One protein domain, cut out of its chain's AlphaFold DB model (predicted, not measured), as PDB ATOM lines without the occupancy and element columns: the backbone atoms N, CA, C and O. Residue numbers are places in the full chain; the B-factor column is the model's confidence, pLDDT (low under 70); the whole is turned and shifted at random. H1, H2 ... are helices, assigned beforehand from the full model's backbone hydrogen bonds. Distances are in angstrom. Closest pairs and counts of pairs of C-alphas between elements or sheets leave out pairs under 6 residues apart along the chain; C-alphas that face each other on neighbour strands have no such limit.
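AT A GLANCE: This is residues 130 to 189 of the 357 residues of an uncharacterized protein of viral metagenome (UniProt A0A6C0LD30). Four short helices are strung out along an elongated outline: H3 and H4 make a steeply tilted pair toward one end, H4 starting beside the middle of H3, while H1 and H2 lie toward the other end. The printed part has 60 residues, all helix in class, in the order H1, H2, H3, H4, with no named strand. It is only just loose, close to compact, with a radius of gyration of the C-alphas of 12.6 A and spans of 36 by 21 by 17 A.

HOW THE PARTS SIT: H1, residues 131 to 137, and H2, residues 140 to 149, meet only through their link. H3, residues 156 to 168, is apart from H2. H4, residues 176 to 184, touches H3, closest at the C-alphas of Arg 163 and Pro 176, 4.9 A; they run opposite ways at a steep tilt of 55 degrees. H4 is apart from H1 and H2. Every O i to N i+4 pair is within hydrogen-bond range in H2, H3 and H4, and 2 of 3 in H1.

IN THESE COORDINATES: H1 begins at C-alpha 131 (163.510, 121.147, 98.183) and spans 9.9 A, H2 14.3 A, H3 18.3 A. H4 spans 12.1 A, ending at C-alpha 184 (170.190, 121.955, 113.955).

THE WHOLE: The C-alphas farthest apart, Pro 140 and Ser 170, are 36.9 A apart. The printed part has no cut and no long link; no printed residue is under pLDDT 70.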
ATOM      1  N   ASP A 130     165.676 117.420  99.670       86.62
ATOM      2  CA  ASP A 130     164.451 117.512  98.882       86.62
ATOM      3  C   ASP A 130     163.833 118.901  99.103       86.62
ATOM      4  O   ASP A 130     163.253 119.197 100.155       86.62
ATOM      5  N   MET A 131     163.993 119.773  98.104       87.44
ATOM      6  CA  MET A 131     163.510 121.147  98.183       87.44
ATOM      7  C   MET A 131     161.984 121.242  98.233       87.44
ATOM      8  O   MET A 131     161.467 122.199  98.810       87.44
ATOM      9  N   ASP A 132     161.254 120.281  97.672       84.69
ATOM     10  CA  ASP A 132     159.791 120.280  97.729       84.69
ATOM     11  C   ASP A 132     159.311 119.913  99.133       84.69
ATOM     12  O   ASP A 132     158.311 120.452  99.615       84.69
ATOM     13  N   LEU A 133     160.025 119.011  99.809       83.44
ATOM     14  CA  LEU A 133     159.728 118.633 101.185       83.44
ATOM     15  C   LEU A 133     160.081 119.753 102.168       83.44
ATOM     16  O   LEU A 133     159.249 120.123 102.997       83.44
ATOM     17  N   ILE A 134     161.282 120.328 102.070       87.62
ATOM     18  CA  ILE A 134     161.740 121.318 103.053       87.62
ATOM     19  C   ILE A 134     160.907 122.605 103.007       87.62
ATOM     20  O   ILE A 134     160.563 123.152 104.052       87.62
ATOM     21  N   GLN A 135     160.484 123.033 101.814       90.12
ATOM     22  CA  GLN A 135     159.616 124.202 101.631       90.12
ATOM     23  C   GLN A 135     158.189 123.981 102.157       90.12
ATOM     24  O   GLN A 135     157.474 124.949 102.416       90.12
ATOM     25  N   LYS A 136     157.752 122.724 102.322       86.69
ATOM     26  CA  LYS A 136     156.488 122.389 103.003       86.69
ATOM     27  C   LYS A 136     156.639 122.355 104.522       86.69
ATOM     28  O   LYS A 136     155.652 122.513 105.230       86.69
ATOM     29  N   GLN A 137     157.851 122.106 105.012       87.94
ATOM     30  CA  GLN A 137     158.136 121.930 106.433       87.94
ATOM     31  C   GLN A 137     158.599 123.207 107.127       87.94
ATOM     32  O   GLN A 137     158.438 123.302 108.337       87.94
ATOM     33  N   ALA A 138     159.177 124.159 106.407       91.31
ATOM     34  CA  ALA A 138     159.665 125.401 106.984       91.31
ATOM     35  C   ALA A 138     159.204 126.607 106.163       91.31
ATOM     36  O   ALA A 138     158.979 126.529 104.954       91.31
ATOM     37  N   THR A 139     159.046 127.727 106.847       92.69
ATOM     38  CA  THR A 139     158.682 129.025 106.279       92.69
ATOM     39  C   THR A 139     159.905 129.740 105.693       92.69
ATOM     40  O   THR A 139     161.043 129.458 106.090       92.69
ATOM     41  N   PRO A 140     159.708 130.702 104.772       94.06
ATOM     42  CA  PRO A 140     160.789 131.559 104.285       94.06
ATOM     43  C   PRO A 140     161.567 132.254 105.415       94.06
ATOM     44  O   PRO A 140     162.783 132.417 105.333       94.06
ATOM     45  N   GLU A 141     160.882 132.667 106.481       94.44
ATOM     46  CA  GLU A 141     161.457 133.370 107.629       94.44
ATOM     47  C   GLU A 141     162.350 132.454 108.477       94.44
ATOM     48  O   GLU A 141     163.442 132.861 108.894       94.44
ATOM     49  N   GLU A 142     161.935 131.204 108.691       94.94
ATOM     50  CA  GLU A 142     162.767 130.185 109.339       94.94
ATOM     51  C   GLU A 142     164.015 129.891 108.505       94.94
ATOM     52  O   GLU A 142     165.114 129.839 109.056       94.94
ATOM     53  N   ALA A 143     163.874 129.792 107.179       95.56
ATOM     54  CA  ALA A 143     165.000 129.592 106.271       95.56
ATOM     55  C   ALA A 143     165.997 130.765 106.305       95.56
ATOM     56  O   ALA A 143     167.206 130.548 106.347       95.56
ATOM     57  N   ARG A 144     165.520 132.018 106.364       96.38
ATOM     58  CA  ARG A 144     166.397 133.194 106.547       96.38
ATOM     59  C   ARG A 144     167.102 133.183 107.898       96.38
ATOM     60  O   ARG A 144     168.268 133.559 107.985       96.38
ATOM     61  N   THR A 145     166.404 132.762 108.949       96.50
ATOM     62  CA  THR A 145     166.998 132.627 110.284       96.50
ATOM     63  C   THR A 145     168.102 131.570 110.280       96.50
ATOM     64  O   THR A 145     169.190 131.836 110.788       96.50
ATOM     65  N   PHE A 146     167.855 130.430 109.630       96.62
ATOM     66  CA  PHE A 146     168.849 129.385 109.400       96.62
ATOM     67  C   PHE A 146     170.071 129.922 108.649       96.62
ATOM     68  O   PHE A 146     171.185 129.808 109.146       96.62
ATOM     69  N   LEU A 147     169.870 130.590 107.511       96.75
ATOM     70  CA  LEU A 147     170.952 131.166 106.706       96.75
ATOM     71  C   LEU A 147     171.802 132.186 107.475       96.75
ATOM     72  O   LEU A 147     173.008 132.280 107.259       96.75
ATOM     73  N   LYS A 148     171.184 132.950 108.380       96.94
ATOM     74  CA  LYS A 148     171.874 133.950 109.203       96.94
ATOM     75  C   LYS A 148     172.676 133.325 110.343       96.94
ATOM     76  O   LYS A 148     173.769 133.799 110.645       96.94
ATOM     77  N   ASN A 149     172.110 132.324 111.011       96.19
ATOM     78  CA  ASN A 149     172.663 131.775 112.249       96.19
ATOM     79  C   ASN A 149     173.479 130.491 112.026       96.19
ATOM     80  O   ASN A 149     174.202 130.073 112.925       96.19
ATOM     81  N   GLY A 150     173.340 129.857 110.862       95.62
ATOM     82  CA  GLY A 150     173.865 128.527 110.562       95.62
ATOM     83  C   GLY A 150     173.090 127.382 111.222       95.62
ATOM     84  O   GLY A 150     173.534 126.241 111.160       95.62
ATOM     85  N   SER A 151     171.955 127.664 111.871       95.81
ATOM     86  CA  SER A 151     171.181 126.682 112.635       95.81
ATOM     87  C   SER A 151     169.676 126.936 112.564       95.81
ATOM     88  O   SER A 151     169.203 128.077 112.557       95.81
ATOM     89  N   TRP A 152     168.901 125.854 112.483       96.69
ATOM     90  CA  TRP A 152     167.449 125.910 112.377       96.69
ATOM     91  C   TRP A 152     166.843 126.367 113.712       96.69
ATOM     92  O   TRP A 152     167.241 125.864 114.769       96.69
ATOM     93  N   PRO A 153     165.861 127.288 113.701       96.38
ATOM     94  CA  PRO A 153     165.337 127.901 114.916       96.38
ATOM     95  C   PRO A 153     164.331 126.987 115.631       96.38
ATOM     96  O   PRO A 153     163.128 127.220 115.589       96.38
ATOM     97  N   TRP A 154     164.816 125.939 116.296       96.12
ATOM     98  CA  TRP A 154     163.956 125.039 117.067       96.12
ATOM     99  C   TRP A 154     163.504 125.679 118.376       96.12
ATOM    100  O   TRP A 154     164.301 126.295 119.091       96.12
ATOM    101  N   SER A 155     162.252 125.439 118.751       95.75
ATOM    102  CA  SER A 155     161.722 125.773 120.068       95.75
ATOM    103  C   SER A 155     162.502 125.075 121.191       95.75
ATOM    104  O   SER A 155     162.947 123.932 121.059       95.75
ATOM    105  N   ALA A 156     162.641 125.750 122.338       95.94
ATOM    106  CA  ALA A 156     163.403 125.237 123.484       95.94
ATOM    107  C   ALA A 156     162.896 123.868 123.976       95.94
ATOM    108  O   ALA A 156     163.668 123.044 124.466       95.94
ATOM    109  N   GLU A 157     161.600 123.614 123.812       93.75
ATOM    110  CA  GLU A 157     160.963 122.344 124.143       93.75
ATOM    111  C   GLU A 157     161.422 121.201 123.224       93.75
ATOM    112  O   GLU A 157     161.736 120.119 123.713       93.75
ATOM    113  N   VAL A 158     161.529 121.439 121.910       94.81
ATOM    114  CA  VAL A 158     162.051 120.449 120.949       94.81
ATOM    115  C   VAL A 158     163.528 120.188 121.181       94.81
ATOM    116  O   VAL A 158     163.951 119.035 121.187       94.81
ATOM    117  N   GLN A 159     164.302 121.236 121.464       96.38
ATOM    118  CA  GLN A 159     165.702 121.074 121.848       96.38
ATOM    119  C   GLN A 159     165.854 120.214 123.112       96.38
ATOM    120  O   GLN A 159     166.773 119.403 123.192       96.38
ATOM    121  N   ARG A 160     164.961 120.373 124.104       96.31
ATOM    122  CA  ARG A 160     164.933 119.527 125.307       96.31
ATOM    123  C   ARG A 160     164.631 118.072 124.946       96.31
ATOM    124  O   ARG A 160     165.451 117.224 125.261       96.31
ATOM    125  N   MET A 161     163.529 117.806 124.240       93.25
ATOM    126  CA  MET A 161     163.152 116.440 123.845       93.25
ATOM    127  C   MET A 161     164.260 115.735 123.058       93.25
ATOM    128  O   MET A 161     164.523 114.560 123.289       93.25
ATOM    129  N   TYR A 162     164.937 116.449 122.155       95.06
ATOM    130  CA  TYR A 162     166.059 115.888 121.411       95.06
ATOM    131  C   TYR A 162     167.230 115.513 122.326       95.06
ATOM    132  O   TYR A 162     167.752 114.405 122.234       95.06
ATOM    133  N   ARG A 163     167.632 116.411 123.238       94.31
ATOM    134  CA  ARG A 163     168.715 116.123 124.188       94.31
ATOM    135  C   ARG A 163     168.383 114.940 125.090       94.31
ATOM    136  O   ARG A 163     169.257 114.105 125.298       94.31
ATOM    137  N   ASP A 164     167.149 114.867 125.579       92.31
ATOM    138  CA  ASP A 164     166.678 113.768 126.425       92.31
ATOM    139  C   ASP A 164     166.746 112.440 125.645       92.31
ATOM    140  O   ASP A 164     167.365 111.487 126.109       92.31
ATOM    141  N   ALA A 165     166.258 112.415 124.397       91.56
ATOM    142  CA  ALA A 165     166.321 111.233 123.534       91.56
ATOM    143  C   ALA A 165     167.759 110.762 123.243       91.56
ATOM    144  O   ALA A 165     168.011 109.561 123.185       91.56
ATOM    145  N   ILE A 166     168.715 111.683 123.068       91.62
ATOM    146  CA  ILE A 166     170.134 111.331 122.903       91.62
ATOM    147  C   ILE A 166     170.740 110.835 124.222       91.62
ATOM    148  O   ILE A 166     171.489 109.865 124.209       91.62
ATOM    149  N   ALA A 167     170.417 111.469 125.350       89.62
ATOM    150  CA  ALA A 167     170.949 111.102 126.661       89.62
ATOM    151  C   ALA A 167     170.464 109.723 127.138       89.62
ATOM    152  O   ALA A 167     171.201 109.013 127.822       89.62
ATOM    153  N   GLU A 168     169.237 109.346 126.783       88.75
ATOM    154  CA  GLU A 168     168.637 108.051 127.118       88.75
ATOM    155  C   GLU A 168     169.069 106.924 126.163       88.75
ATOM    156  O   GLU A 168     168.874 105.743 126.460       88.75
ATOM    157  N   ASN A 169     169.679 107.261 125.024       85.31
ATOM    158  CA  ASN A 169     170.085 106.282 124.025       85.31
ATOM    159  C   ASN A 169     171.370 105.550 124.447       85.31
ATOM    160  O   ASN A 169     172.457 106.120 124.469       85.31
ATOM    161  N   SER A 170     171.267 104.246 124.707       85.94
ATOM    162  CA  SER A 170     172.400 103.414 125.135       85.94
ATOM    163  C   SER A 170     173.435 103.123 124.038       85.94
ATOM    164  O   SER A 170     174.532 102.656 124.345       85.94
ATOM    165  N   TYR A 171     173.112 103.389 122.769       84.44
ATOM    166  CA  TYR A 171     173.994 103.162 121.621       84.44
ATOM    167  C   TYR A 171     174.790 104.409 121.222       84.44
ATOM    168  O   TYR A 171     175.832 104.291 120.575       84.44
ATOM    169  N   ILE A 172     174.314 105.601 121.588       82.56
ATOM    170  CA  ILE A 172     174.931 106.876 121.219       82.56
ATOM    171  C   ILE A 172     175.716 107.410 122.417       82.56
ATOM    172  O   ILE A 172     175.154 107.805 123.428       82.56
ATOM    173  N   SER A 173     177.043 107.466 122.288       81.06
ATOM    174  CA  SER A 173     177.944 107.973 123.337       81.06
ATOM    175  C   SER A 173     178.403 109.418 123.080       81.06
ATOM    176  O   SER A 173     179.530 109.786 123.423       81.06
ATOM    177  N   THR A 174     177.578 110.239 122.433       88.44
ATOM    178  CA  THR A 174     177.906 111.642 122.138       88.44
ATOM    179  C   THR A 174     177.283 112.589 123.161       88.44
ATOM    180  O   THR A 174     176.300 112.270 123.824       88.44
ATOM    181  N   ASN A 175     177.872 113.777 123.317       92.00
ATOM    182  CA  ASN A 175     177.303 114.803 124.186       92.00
ATOM    183  C   ASN A 175     175.965 115.303 123.595       92.00
ATOM    184  O   ASN A 175     175.970 115.761 122.451       92.00
ATOM    185  N   PRO A 176     174.843 115.287 124.346       92.06
ATOM    186  CA  PRO A 176     173.544 115.711 123.820       92.06
ATOM    187  C   PRO A 176     173.506 117.151 123.291       92.06
ATOM    188  O   PRO A 176     172.766 117.435 122.354       92.06
ATOM    189  N   GLY A 177     174.293 118.063 123.876       91.38
ATOM    190  CA  GLY A 177     174.400 119.450 123.417       91.38
ATOM    191  C   GLY A 177     175.093 119.556 122.062       91.38
ATOM    192  O   GLY A 177     174.553 120.172 121.156       91.38
ATOM    193  N   SER A 178     176.228 118.878 121.888       91.25
ATOM    194  CA  SER A 178     176.926 118.854 120.595       91.25
ATOM    195  C   SER A 178     176.090 118.187 119.500       91.25
ATOM    196  O   SER A 178     175.992 118.716 118.401       91.25
ATOM    197  N   SER A 179     175.414 117.075 119.816       92.25
ATOM    198  CA  SER A 179     174.496 116.421 118.872       92.25
ATOM    199  C   SER A 179     173.348 117.339 118.452       92.25
ATOM    200  O   SER A 179     172.897 117.280 117.312       92.25
ATOM    201  N   LEU A 180     172.854 118.175 119.374       94.31
ATOM    202  CA  LEU A 180     171.812 119.149 119.072       94.31
ATOM    203  C   LEU A 180     172.320 120.197 118.081       94.31
ATOM    204  O   LEU A 180     171.634 120.454 117.093       94.31
ATOM    205  N   ASP A 181     173.502 120.763 118.329       94.00
ATOM    206  CA  ASP A 181     174.099 121.775 117.456       94.00
ATOM    207  C   ASP A 181     174.265 121.228 116.027       94.00
ATOM    208  O   ASP A 181     173.811 121.859 115.071       94.00
ATOM    209  N   ASP A 182     174.806 120.012 115.888       92.69
ATOM    210  CA  ASP A 182     174.972 119.332 114.596       92.69
ATOM    211  C   ASP A 182     173.617 119.064 113.917       92.69
ATOM    212  O   ASP A 182     173.425 119.337 112.729       92.69
ATOM    213  N   ALA A 183     172.634 118.562 114.670       93.94
ATOM    214  CA  ALA A 183     171.313 118.263 114.130       93.94
ATOM    215  C   ALA A 183     170.578 119.532 113.664       93.94
ATOM    216  O   ALA A 183     169.890 119.496 112.639       93.94
ATOM    217  N   GLN A 184     170.755 120.664 114.352       95.38
ATOM    218  CA  GLN A 184     170.190 121.955 113.955       95.38
ATOM    219  C   GLN A 184     170.834 122.536 112.689       95.38
ATOM    220  O   GLN A 184     170.232 123.417 112.079       95.38
ATOM    221  N   MET A 185     171.997 122.057 112.241       93.06
ATOM    222  CA  MET A 185     172.565 122.456 110.943       93.06
ATOM    223  C   MET A 185     171.867 121.774 109.756       93.06
ATOM    224  O   MET A 185     171.985 122.228 108.615       93.06
ATOM    225  N   VAL A 186     171.125 120.694 110.016       90.88
ATOM    226  CA  VAL A 186     170.553 119.827 108.979       90.88
ATOM    227  C   VAL A 186     169.027 119.836 109.018       90.88
ATOM    228  O   VAL A 186     168.384 120.087 107.998       90.88
ATOM    229  N   TYR A 187     168.427 119.599 110.184       93.31
ATOM    230  CA  TYR A 187     166.992 119.359 110.311       93.31
ATOM    231  C   TYR A 187     166.249 120.604 110.796       93.31
ATOM    232  O   TYR A 187     166.615 121.208 111.801       93.31
ATOM    233  N   ASN A 188     165.161 120.977 110.120       94.69
ATOM    234  CA  ASN A 188     164.222 121.967 110.653       94.69
ATOM    235  C   ASN A 188     163.382 121.367 111.802       94.69
ATOM    236  O   ASN A 188     163.380 120.153 112.021       94.69
ATOM    237  N   GLU A 189     162.642 122.211 112.531       94.38
ATOM    238  CA  GLU A 189     161.872 121.763 113.699       94.38
ATOM    239  C   GLU A 189     160.822 120.688 113.348       94.38
ATOM    240  O   GLU A 189     160.601 119.753 114.118       94.38
TER     241      GLU A 189